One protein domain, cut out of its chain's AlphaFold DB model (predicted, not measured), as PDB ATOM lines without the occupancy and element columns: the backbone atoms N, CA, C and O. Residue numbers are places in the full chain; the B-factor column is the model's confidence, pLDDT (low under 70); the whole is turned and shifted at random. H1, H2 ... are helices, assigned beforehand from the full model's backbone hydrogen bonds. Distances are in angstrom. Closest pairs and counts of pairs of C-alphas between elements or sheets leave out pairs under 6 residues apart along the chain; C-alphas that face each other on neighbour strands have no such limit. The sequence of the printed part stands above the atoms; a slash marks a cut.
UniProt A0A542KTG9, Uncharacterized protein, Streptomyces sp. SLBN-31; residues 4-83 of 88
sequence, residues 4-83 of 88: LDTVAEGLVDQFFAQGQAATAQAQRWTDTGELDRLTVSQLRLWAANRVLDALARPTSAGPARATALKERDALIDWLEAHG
ATOM      1  N   LEU A   4      14.917 -99.718 -48.784       77.75
ATOM      2  CA  LEU A   4      15.588-100.929 -48.304       77.75
ATOM      3  C   LEU A   4      16.694-101.438 -49.241       77.75
ATOM      4  O   LEU A   4      17.708-101.917 -48.742       77.75
ATOM      5  N   ASP A   5      16.542-101.280 -50.559       85.38
ATOM      6  CA  ASP A   5      17.579-101.669 -51.526       85.38
ATOM      7  C   ASP A   5      18.819-100.792 -51.334       85.38
ATOM      8  O   ASP A   5      19.932-101.293 -51.225       85.38
ATOM      9  N   THR A   6      18.612 -99.481 -51.159       87.75
ATOM     10  CA  THR A   6      19.690 -98.518 -50.896       87.75
ATOM     11  C   THR A   6      20.417 -98.802 -49.578       87.75
ATOM     12  O   THR A   6      21.631 -98.629 -49.495       87.75
ATOM     13  N   VAL A   7      19.699 -99.253 -48.543       90.69
ATOM     14  CA  VAL A   7      20.325 -99.680 -47.281       90.69
ATOM     15  C   VAL A   7      21.187-100.923 -47.499       90.69
ATOM     16  O   VAL A   7      22.322-100.953 -47.032       90.69
ATOM     17  N   ALA A   8      20.680-101.933 -48.212       92.56
ATOM     18  CA  ALA A   8      21.423-103.162 -48.474       92.56
ATOM     19  C   ALA A   8      22.681-102.907 -49.323       92.56
ATOM     20  O   ALA A   8      23.768-103.330 -48.933       92.56
ATOM     21  N   GLU A   9      22.560-102.154 -50.417       92.38
ATOM     22  CA  GLU A   9      23.686-101.753 -51.273       92.38
ATOM     23  C   GLU A   9      24.745-100.973 -50.476       92.38
ATOM     24  O   GLU A   9      25.924-101.319 -50.507       92.38
ATOM     25  N   GLY A  10      24.325-100.007 -49.650       93.44
ATOM     26  CA  GLY A  10      25.244 -99.251 -48.794       93.44
ATOM     27  C   GLY A  10      25.984-100.115 -47.761       93.44
ATOM     28  O   GLY A  10      27.127 -99.818 -47.403       93.44
ATOM     29  N   LEU A  11      25.377-101.211 -47.293       94.00
ATOM     30  CA  LEU A  11      26.045-102.179 -46.416       94.00
ATOM     31  C   LEU A  11      27.090-103.010 -47.168       94.00
ATOM     32  O   LEU A  11      28.145-103.293 -46.599       94.00
ATOM     33  N   VAL A  12      26.823-103.371 -48.426       93.44
ATOM     34  CA  VAL A  12      27.793-104.053 -49.299       93.44
ATOM     35  C   VAL A  12      28.991-103.138 -49.573       93.44
ATOM     36  O   VAL A  12      30.138-103.558 -49.394       93.44
ATOM     37  N   ASP A  13      28.745-101.869 -49.896       93.38
ATOM     38  CA  ASP A  13      29.800-100.868 -50.099       93.38
ATOM     39  C   ASP A  13      30.667-100.705 -48.848       93.38
ATOM     40  O   ASP A  13      31.900-100.722 -48.910       93.38
ATOM     41  N   GLN A  14      30.033-100.598 -47.678       93.50
ATOM     42  CA  GLN A  14      30.742-100.456 -46.411       93.50
ATOM     43  C   GLN A  14      31.575-101.698 -46.067       93.50
ATOM     44  O   GLN A  14      32.669-101.566 -45.512       93.50
ATOM     45  N   PHE A  15      31.085-102.893 -46.396       93.88
ATOM     46  CA  PHE A  15      31.825-104.140 -46.221       93.88
ATOM     47  C   PHE A  15      33.123-104.142 -47.045       93.88
ATOM     48  O   PHE A  15      34.196-104.435 -46.504       93.88
ATOM     49  N   PHE A  16      33.067-103.732 -48.317       91.94
ATOM     50  CA  PHE A  16      34.263-103.623 -49.158       91.94
ATOM     51  C   PHE A  16      35.195-102.489 -48.721       91.94
ATOM     52  O   PHE A  16      36.412-102.681 -48.691       91.94
ATOM     53  N   ALA A  17      34.655-101.341 -48.301       89.06
ATOM     54  CA  ALA A  17      35.449-100.218 -47.796       89.06
ATOM     55  C   ALA A  17      36.252-100.567 -46.528       89.06
ATOM     56  O   ALA A  17      37.318-100.001 -46.292       89.06
ATOM     57  N   GLN A  18      35.773-101.519 -45.721       85.38
ATOM     58  CA  GLN A  18      36.477-102.025 -44.536       85.38
ATOM     59  C   GLN A  18      37.510-103.122 -44.850       85.38
ATOM     60  O   GLN A  18      38.100-103.678 -43.922       85.38
ATOM     61  N   GLY A  19      37.739-103.441 -46.128       77.31
ATOM     62  CA  GLY A  19      38.753-104.406 -46.562       77.31
ATOM     63  C   GLY A  19      38.431-105.860 -46.209       77.31
ATOM     64  O   GLY A  19      39.337-106.683 -46.126       77.31
ATOM     65  N   GLN A  20      37.156-106.186 -45.978       68.94
ATOM     66  CA  GLN A  20      36.731-107.514 -45.517       68.94
ATOM     67  C   GLN A  20      36.690-108.578 -46.636       68.94
ATOM     68  O   GLN A  20      36.471-109.754 -46.348       68.94
ATOM     69  N   ALA A  21      36.931-108.197 -47.899       71.25
ATOM     70  CA  ALA A  21      36.975-109.097 -49.055       71.25
ATOM     71  C   ALA A  21      38.077-108.724 -50.063       71.25
ATOM     72  O   ALA A  21      38.657-107.639 -50.016       71.25
ATOM     73  N   ALA A  22      38.369-109.646 -50.987       73.75
ATOM     74  CA  ALA A  22      39.395-109.475 -52.014       73.75
ATOM     75  C   ALA A  22      39.084-108.299 -52.962       73.75
ATOM     76  O   ALA A  22      37.949-108.133 -53.409       73.75
ATOM     77  N   THR A  23      40.116-107.543 -53.356       78.12
ATOM     78  CA  THR A  23      40.004-106.360 -54.236       78.12
ATOM     79  C   THR A  23      39.286-106.656 -55.557       78.12
ATOM     80  O   THR A  23      38.521-105.830 -56.045       78.12
ATOM     81  N   ALA A  24      39.477-107.855 -56.118       84.19
ATOM     82  CA  ALA A  24      38.808-108.276 -57.349       84.19
ATOM     83  C   ALA A  24      37.279-108.364 -57.198       84.19
ATOM     84  O   ALA A  24      36.549-108.068 -58.142       84.19
ATOM     85  N   GLN A  25      36.787-108.731 -56.014       86.81
ATOM     86  CA  GLN A  25      35.353-108.823 -55.772       86.81
ATOM     87  C   GLN A  25      34.722-107.451 -55.519       86.81
ATOM     88  O   GLN A  25      33.611-107.211 -55.983       86.81
ATOM     89  N   ALA A  26      35.442-106.534 -54.867       86.62
ATOM     90  CA  ALA A  26      35.010-105.140 -54.739       86.62
ATOM     91  C   ALA A  26      34.849-104.471 -56.118       86.62
ATOM     92  O   ALA A  26      33.865-103.774 -56.372       86.62
ATOM     93  N   GLN A  27      35.783-104.746 -57.036       89.25
ATOM     94  CA  GLN A  27      35.695-104.274 -58.416       89.25
ATOM     95  C   GLN A  27      34.486-104.881 -59.140       89.25
ATOM     96  O   GLN A  27      33.700-104.157 -59.741       89.25
ATOM     97  N   ARG A  28      34.278-106.199 -59.021       88.88
ATOM     98  CA  ARG A  28      33.130-106.883 -59.633       88.88
ATOM     99  C   ARG A  28      31.787-106.338 -59.150       88.88
ATOM    100  O   ARG A  28      30.889-106.142 -59.968       88.88
ATOM    101  N   TRP A  29      31.663-106.081 -57.849       91.56
ATOM    102  CA  TRP A  29      30.487-105.439 -57.268       91.56
ATOM    103  C   TRP A  29      30.227-104.073 -57.912       91.56
ATOM    104  O   TRP A  29      29.123-103.825 -58.384       91.56
ATOM    105  N   THR A  30      31.263-103.241 -58.027       87.81
ATOM    106  CA  THR A  30      31.163-101.902 -58.630       87.81
ATOM    107  C   THR A  30      30.777-101.955 -60.112       87.81
ATOM    108  O   THR A  30      29.977-101.145 -60.572       87.81
ATOM    109  N   ASP A  31      31.322-102.916 -60.859       91.25
ATOM    110  CA  ASP A  31      31.137-102.997 -62.313       91.25
ATOM    111  C   ASP A  31      29.820-103.671 -62.723       91.25
ATOM    112  O   ASP A  31      29.249-103.338 -63.761       91.25
ATOM    113  N   THR A  32      29.358-104.659 -61.950       88.25
ATOM    114  CA  THR A  32      28.267-105.563 -62.367       88.25
ATOM    115  C   THR A  32      27.179-105.774 -61.318       88.25
ATOM    116  O   THR A  32      26.150-106.366 -61.632       88.25
ATOM    117  N   GLY A  33      27.382-105.329 -60.075       87.88
ATOM    118  CA  GLY A  33      26.478-105.630 -58.960       87.88
ATOM    119  C   GLY A  33      26.498-107.102 -58.521       87.88
ATOM    120  O   GLY A  33      25.611-107.546 -57.791       87.88
ATOM    121  N   GLU A  34      27.481-107.894 -58.962       89.00
ATOM    122  CA  GLU A  34      27.555-109.324 -58.647       89.00
ATOM    123  C   GLU A  34      28.390-109.619 -57.393       89.00
ATOM    124  O   GLU A  34      29.498-109.104 -57.208       89.00
ATOM    125  N   LEU A  35      27.900-110.552 -56.572       90.19
ATOM    126  CA  LEU A  35      28.588-111.091 -55.401       90.19
ATOM    127  C   LEU A  35      28.814-112.600 -55.559       90.19
ATOM    128  O   LEU A  35      27.908-113.346 -55.922       90.19
ATOM    129  N   ASP A  36      30.019-113.086 -55.271       89.69
ATOM    130  CA  ASP A  36      30.263-114.526 -55.198       89.69
ATOM    131  C   ASP A  36      29.765-115.118 -53.863       89.69
ATOM    132  O   ASP A  36      29.535-114.417 -52.874       89.69
ATOM    133  N   ARG A  37      29.619-116.447 -53.809       87.19
ATOM    134  CA  ARG A  37      29.066-117.149 -52.636       87.19
ATOM    135  C   ARG A  37      29.896-116.988 -51.358       87.19
ATOM    136  O   ARG A  37      29.317-116.943 -50.268       87.19
ATOM    137  N   LEU A  38      31.225-116.944 -51.463       88.88
ATOM    138  CA  LEU A  38      32.096-116.754 -50.304       88.88
ATOM    139  C   LEU A  38      31.904-115.342 -49.752       88.88
ATOM    140  O   LEU A  38      31.681-115.186 -48.552       88.88
ATOM    141  N   THR A  39      31.891-114.343 -50.629       91.19
ATOM    142  CA  THR A  39      31.684-112.943 -50.249       91.19
ATOM    143  C   THR A  39      30.313-112.717 -49.620       91.19
ATOM    144  O   THR A  39      30.226-112.075 -48.577       91.19
ATOM    145  N   VAL A  40      29.248-113.327 -50.151       92.12
ATOM    146  CA  VAL A  40      27.918-113.308 -49.507       92.12
ATOM    147  C   VAL A  40      27.973-113.885 -48.087       92.12
ATOM    148  O   VAL A  40      27.351-113.353 -47.167       92.12
ATOM    149  N   SER A  41      28.718-114.974 -47.881       91.00
ATOM    150  CA  SER A  41      28.846-115.603 -46.560       91.00
ATOM    151  C   SER A  41      29.624-114.717 -45.579       91.00
ATOM    152  O   SER A  41      29.219-114.568 -44.426       91.00
ATOM    153  N   GLN A  42      30.702-114.078 -46.044       91.94
ATOM    154  CA  GLN A  42      31.483-113.112 -45.265       91.94
ATOM    155  C   GLN A  42      30.662-111.869 -44.912       91.94
ATOM    156  O   GLN A  42      30.697-111.420 -43.771       91.94
ATOM    157  N   LEU A  43      29.872-111.363 -45.857       92.94
ATOM    158  CA  LEU A  43      28.982-110.221 -45.675       92.94
ATOM    159  C   LEU A  43      27.905-110.502 -44.613       92.94
ATOM    160  O   LEU A  43      27.688-109.681 -43.722       92.94
ATOM    161  N   ARG A  44      27.285-111.691 -44.644       93.00
ATOM    162  CA  ARG A  44      26.339-112.143 -43.604       93.00
ATOM    163  C   ARG A  44      26.987-112.200 -42.224       93.00
ATOM    164  O   ARG A  44      26.407-111.710 -41.254       93.00
ATOM    165  N   LEU A  45      28.185-112.778 -42.137       92.94
ATOM    166  CA  LEU A  45      28.932-112.865 -40.883       92.94
ATOM    167  C   LEU A  45      29.313-111.474 -40.359       92.94
ATOM    168  O   LEU A  45      29.125-111.183 -39.180       92.94
ATOM    169  N   TRP A  46      29.792-110.594 -41.234       93.69
ATOM    170  CA  TRP A  46      30.137-109.217 -40.894       93.69
ATOM    171  C   TRP A  46      28.923-108.427 -40.386       93.69
ATOM    172  O   TRP A  46      29.005-107.773 -39.345       93.69
ATOM    173  N   ALA A  47      27.768-108.544 -41.047       93.38
ATOM    174  CA  ALA A  47      26.533-107.905 -40.600       93.38
ATOM    175  C   ALA A  47      26.060-108.443 -39.235       93.38
ATOM    176  O   ALA A  47      25.610-107.672 -38.387       93.38
ATOM    177  N   ALA A  48      26.214-109.747 -38.977       92.06
ATOM    178  CA  ALA A  48      25.937-110.331 -37.666       92.06
ATOM    179  C   ALA A  48      26.885-109.791 -36.579       92.06
ATOM    180  O   ALA A  48      26.422-109.406 -35.503       92.06
ATOM    181  N   ASN A  49      28.184-109.683 -36.871       91.38
ATOM    182  CA  ASN A  49      29.174-109.134 -35.941       91.38
ATOM    183  C   ASN A  49      28.880-107.674 -35.582       91.38
ATOM    184  O   ASN A  49      28.971-107.314 -34.414       91.38
ATOM    185  N   ARG A  50      28.405-106.854 -36.527       90.31
ATOM    186  CA  ARG A  50      27.968-105.474 -36.234       90.31
ATOM    187  C   ARG A  50      26.843-105.399 -35.204       90.31
ATOM    188  O   ARG A  50      26.837-104.502 -34.363       90.31
ATOM    189  N   VAL A  51      25.887-106.327 -35.265       89.81
ATOM    190  CA  VAL A  51      24.811-106.412 -34.265       89.81
ATOM    191  C   VAL A  51      25.387-106.772 -32.896       89.81
ATOM    192  O   VAL A  51      24.951-106.210 -31.893       89.81
ATOM    193  N   LEU A  52      26.365-107.681 -32.849       86.50
ATOM    194  CA  LEU A  52      27.044-108.072 -31.611       86.50
ATOM    195  C   LEU A  52      27.891-106.928 -31.035       86.50
ATOM    196  O   LEU A  52      27.811-106.657 -29.840       86.50
ATOM    197  N   ASP A  53      28.620-106.192 -31.868       84.69
ATOM    198  CA  ASP A  53      29.430-105.043 -31.443       84.69
ATOM    199  C   ASP A  53      28.569-103.907 -30.876       84.69
ATOM    200  O   ASP A  53      28.967-103.223 -29.927       84.69
ATOM    201  N   ALA A  54      27.351-103.732 -31.400       80.38
ATOM    202  CA  ALA A  54      26.381-102.793 -30.842       80.38
ATOM    203  C   ALA A  54      25.940-103.169 -29.409       80.38
ATOM    204  O   ALA A  54      25.541-102.282 -28.652       80.38
ATOM    205  N   LEU A  55      26.043-104.446 -29.005       62.03
ATOM    206  CA  LEU A  55      25.750-104.907 -27.637       62.03
ATOM    207  C   LEU A  55      26.863-104.562 -26.642       62.03
ATOM    208  O   LEU A  55      26.589-104.411 -25.454       62.03
ATOM    209  N   ALA A  56      28.107-104.432 -27.105       65.56
ATOM    210  CA  ALA A  56      29.264-104.237 -26.235       65.56
ATOM    211  C   ALA A  56      29.390-102.801 -25.679       65.56
ATOM    212  O   ALA A  56      30.229-102.554 -24.813       65.56
ATOM    213  N   ARG A  57      28.579-101.836 -26.150       60.31
ATOM    214  CA  ARG A  57      28.673-100.417 -25.752       60.31
ATOM    215  C   ARG A  57      27.586-100.023 -24.731       60.31
ATOM    216  O   ARG A  57      26.419 -99.932 -25.102       60.31
ATOM    217  N   PRO A  58      27.936 -99.706 -23.468       56.50
ATOM    218  CA  PRO A  58      26.977 -99.623 -22.358       56.50
ATOM    219  C   PRO A  58      26.023 -98.413 -22.365       56.50
ATOM    220  O   PRO A  58      24.998 -98.456 -21.694       56.50
ATOM    221  N   THR A  59      26.309 -97.337 -23.104       60.12
ATOM    222  CA  THR A  59      25.581 -96.054 -22.973       60.12
ATOM    223  C   THR A  59      24.581 -95.742 -24.093       60.12
ATOM    224  O   THR A  59      23.797 -94.808 -23.952       60.12
ATOM    225  N   SER A  60      24.542 -96.520 -25.182       56.06
ATOM    226  CA  SER A  60      23.620 -96.298 -26.320       56.06
ATOM    227  C   SER A  60      23.127 -97.584 -27.007       56.06
ATOM    228  O   SER A  60      22.580 -97.536 -28.111       56.06
ATOM    229  N   ALA A  61      23.274 -98.738 -26.344       61.81
ATOM    230  CA  ALA A  61      23.045-100.065 -26.924       61.81
ATOM    231  C   ALA A  61      21.642-100.280 -27.523       61.81
ATOM    232  O   ALA A  61      21.515-100.980 -28.520       61.81
ATOM    233  N   GLY A  62      20.580 -99.699 -26.950       73.25
ATOM    234  CA  GLY A  62      19.195 -99.992 -27.353       73.25
ATOM    235  C   GLY A  62      18.857 -99.563 -28.790       73.25
ATOM    236  O   GLY A  62      18.585-100.422 -29.632       73.25
ATOM    237  N   PRO A  63      18.892 -98.253 -29.103       82.12
ATOM    238  CA  PRO A  63      18.597 -97.758 -30.448       82.12
ATOM    239  C   PRO A  63      19.616 -98.222 -31.494       82.12
ATOM    240  O   PRO A  63      19.223 -98.627 -32.584       82.12
ATOM    241  N   ALA A  64      20.912 -98.231 -31.152       81.38
ATOM    242  CA  ALA A  64      21.970 -98.660 -32.066       81.38
ATOM    243  C   ALA A  64      21.813-100.136 -32.473       81.38
ATOM    244  O   ALA A  64      21.934-100.472 -33.649       81.38
ATOM    245  N   ARG A  65      21.451-101.008 -31.522       82.94
ATOM    246  CA  ARG A  65      21.131-102.413 -31.799       82.94
ATOM    247  C   ARG A  65      19.901-102.550 -32.687       82.94
ATOM    248  O   ARG A  65      19.919-103.354 -33.612       82.94
ATOM    249  N   ALA A  66      18.828-101.816 -32.394       87.12
ATOM    250  CA  ALA A  66      17.595-101.900 -33.175       87.12
ATOM    251  C   ALA A  66      17.828-101.498 -34.640       87.12
ATOM    252  O   ALA A  66      17.294-102.144 -35.539       87.12
ATOM    253  N   THR A  67      18.659-100.480 -34.880       89.69
ATOM    254  CA  THR A  67      19.080-100.090 -36.229       89.69
ATOM    255  C   THR A  67      19.935-101.173 -36.884       89.69
ATOM    256  O   THR A  67      19.588-101.619 -37.972       89.69
ATOM    257  N   ALA A  68      20.974-101.673 -36.207       89.69
ATOM    258  CA  ALA A  68      21.846-102.714 -36.758       89.69
ATOM    259  C   ALA A  68      21.091-104.017 -37.089       89.69
ATOM    260  O   ALA A  68      21.398-104.677 -38.077       89.69
ATOM    261  N   LEU A  69      20.082-104.384 -36.288       91.88
ATOM    262  CA  LEU A  69      19.201-105.522 -36.573       91.88
ATOM    263  C   LEU A  69      18.375-105.295 -37.841       91.88
ATOM    264  O   LEU A  69      18.357-106.162 -38.705       91.88
ATOM    265  N   LYS A  70      17.743-104.123 -37.980       92.19
ATOM    266  CA  LYS A  70      16.962-103.778 -39.179       92.19
ATOM    267  C   LYS A  70      17.822-103.748 -40.440       92.19
ATOM    268  O   LYS A  70      17.393-104.240 -41.473       92.19
ATOM    269  N   GLU A  71      19.026-103.191 -40.345       93.12
ATOM    270  CA  GLU A  71      20.014-103.178 -41.429       93.12
ATOM    271  C   GLU A  71      20.414-104.600 -41.838       93.12
ATOM    272  O   GLU A  71      20.419-104.922 -43.024       93.12
ATOM    273  N   ARG A  72      20.698-105.474 -40.862       94.44
ATOM    274  CA  ARG A  72      21.017-106.883 -41.121       94.44
ATOM    275  C   ARG A  72      19.859-107.603 -41.810       94.44
ATOM    276  O   ARG A  72      20.097-108.341 -42.759       94.44
ATOM    277  N   ASP A  73      18.637-107.420 -41.325       93.75
ATOM    278  CA  ASP A  73      17.468-108.108 -41.878       93.75
ATOM    279  C   ASP A  73      17.168-107.618 -43.301       93.75
ATOM    280  O   ASP A  73      17.018-108.439 -44.200       93.75
ATOM    281  N   ALA A  74      17.237-106.303 -43.546       94.06
ATOM    282  CA  ALA A  74      17.115-105.738 -44.892       94.06
ATOM    283  C   ALA A  74      18.177-106.295 -45.855       94.06
ATOM    284  O   ALA A  74      17.868-106.622 -46.999       94.06
ATOM    285  N   LEU A  75      19.419-106.446 -45.386       94.75
ATOM    286  CA  LEU A  75      20.498-107.044 -46.168       94.75
ATOM    287  C   LEU A  75      20.228-108.517 -46.501       94.75
ATOM    288  O   LEU A  75      20.477-108.942 -47.625       94.75
ATOM    289  N   ILE A  76      19.738-109.303 -45.540       93.62
ATOM    290  CA  ILE A  76      19.421-110.724 -45.749       93.62
ATOM    291  C   ILE A  76      18.284-110.872 -46.760       93.62
ATOM    292  O   ILE A  76      18.444-111.620 -47.726       93.62
ATOM    293  N   ASP A  77      17.194-110.125 -46.584       92.38
ATOM    294  CA  ASP A  77      16.040-110.154 -47.487       92.38
ATOM    295  C   ASP A  77      16.445-109.752 -48.910       92.38
ATOM    296  O   ASP A  77      16.074-110.410 -49.886       92.38
ATOM    297  N   TRP A  78      17.269-108.707 -49.038       93.81
ATOM    298  CA  TRP A  78      17.803-108.266 -50.322       93.81
ATOM    299  C   TRP A  78      18.678-109.343 -50.973       93.81
ATOM    300  O   TRP A  78      18.477-109.668 -52.144       93.81
ATOM    301  N   LEU A  79      19.599-109.962 -50.223       92.12
ATOM    302  CA  LEU A  79      20.441-111.050 -50.731       92.12
ATOM    303  C   LEU A  79      19.591-112.223 -51.244       92.12
ATOM    304  O   LEU A  79      19.861-112.764 -52.316       92.12
ATOM    305  N   GLU A  80      18.544-112.605 -50.515       90.88
ATOM    306  CA  GLU A  80      17.643-113.688 -50.918       90.88
ATOM    307  C   GLU A  80      16.810-113.343 -52.156       90.88
ATOM    308  O   GLU A  80      16.678-114.190 -53.050       90.88
ATOM    309  N   ALA A  81      16.306-112.109 -52.247       90.56
ATOM    310  CA  ALA A  81      15.584-111.605 -53.415       90.56
ATOM    311  C   ALA A  81      16.456-111.609 -54.684       90.56
ATOM    312  O   ALA A  81      15.951-111.867 -55.775       90.56
ATOM    313  N   HIS A  82      17.768-111.412 -54.530       87.81
ATOM    314  CA  HIS A  82      18.754-111.455 -55.616       87.81
ATOM    315  C   HIS A  82      19.326-112.864 -55.868       87.81
ATOM    316  O   HIS A  82      20.268-113.033 -56.641       87.81
ATOM    317  N   GLY A  83      18.750-113.902 -55.252       86.69
ATOM    318  CA  GLY A  83      19.111-115.302 -55.501       86.69
ATOM    319  C   GLY A  83      20.283-115.827 -54.667       86.69
ATOM    320  O   GLY A  83      20.639-117.003 -54.781       86.69
TER     321      GLY A  83
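AT A GLANCE: This is residues 4 to 83 of the 88 residues of an uncharacterized protein of Streptomyces sp. SLBN-31 (UniProt A0A542KTG9). Picture a long helical hairpin, H3 and H4 side by side and running opposite ways, with H1 laid crosswise over one face of it, mainly on H4. The short H2 sits beyond H1, near the hairpin's open end, and the turn of the hairpin, residues 56 to 60, makes the far end of the longest axis. The printed part has 80 residues with four named helices, H1, H2, H3 and H4 in that order along the chain, and no named strand; the class is all helix. The whole is compact, with a radius of gyration of the C-alphas of 13.0 A, yet elongated in outline, spanning 40 by 25 by 18 A.

IN THESE COORDINATES: Find C-alpha 4 at (15.588, -100.929, -48.304); from there H1 runs through residues 4 to 17, 19.9 A from first to last C-alpha. Next look at residues 23 to 32, which are H2, 14.3 A long. Then find C-alpha 37 at (29.066, -117.149, -52.636), where H3 begins; it runs to residue 55 and covers 28.0 A. H4, residues 61 to 81, is the longest helix by residues and covers 29.8 A, ending at C-alpha 81 at (15.584, -111.605, -53.415).

HOW THE PARTS SIT: Start at H1: it touches H4 about perpendicular, at 80 degrees, and the closest C-alphas are those of Ala 8 and Leu 75, 4.6 A apart. H4 touches H1 with its residues 71 to 78 alone. H1 only just touches H3, with 3 pairs of C-alphas within 8 A, through residues 12 to 15 of H1 and 43 to 46 of H3 alone; the closest C-alphas are those of Phe 15 and Leu 43, 6.7 A apart, and the lines stand about perpendicular, at 84 degrees. H2 is close to H1 but not clearly touching, the closest C-alphas being those of Phe 16 and Ala 26 at 5.8 A. H2 is also close to H3 but not clearly touching, with the C-alphas of Gln 25 and Thr 39 the closest at 7.8 A. H2 and H4 are apart. Now compare H3 with H4: they touch as a helical hairpin, at a shallow tilt of 15 degrees, opposite ways, and their closest C-alphas are those of Ala 54 and Arg 65, 5.4 A apart. In H1, H2 and H4 every O i to N i+4 pair is within hydrogen-bond range; in H3 it is 14 of 15.

THE WHOLE: The two C-alphas farthest apart are those of Thr 32 and Thr 59, at 40.6 A. The printed part runs from residue 4 to residue 83 and has no cut. The links H1 to H2, H2 to H3 and H3 to H4 are tight. Read the B-factor column for the model's confidence: the mean pLDDT of the printed part is 86.1, and it is under 70 at residue 20 and residues 55 to 61.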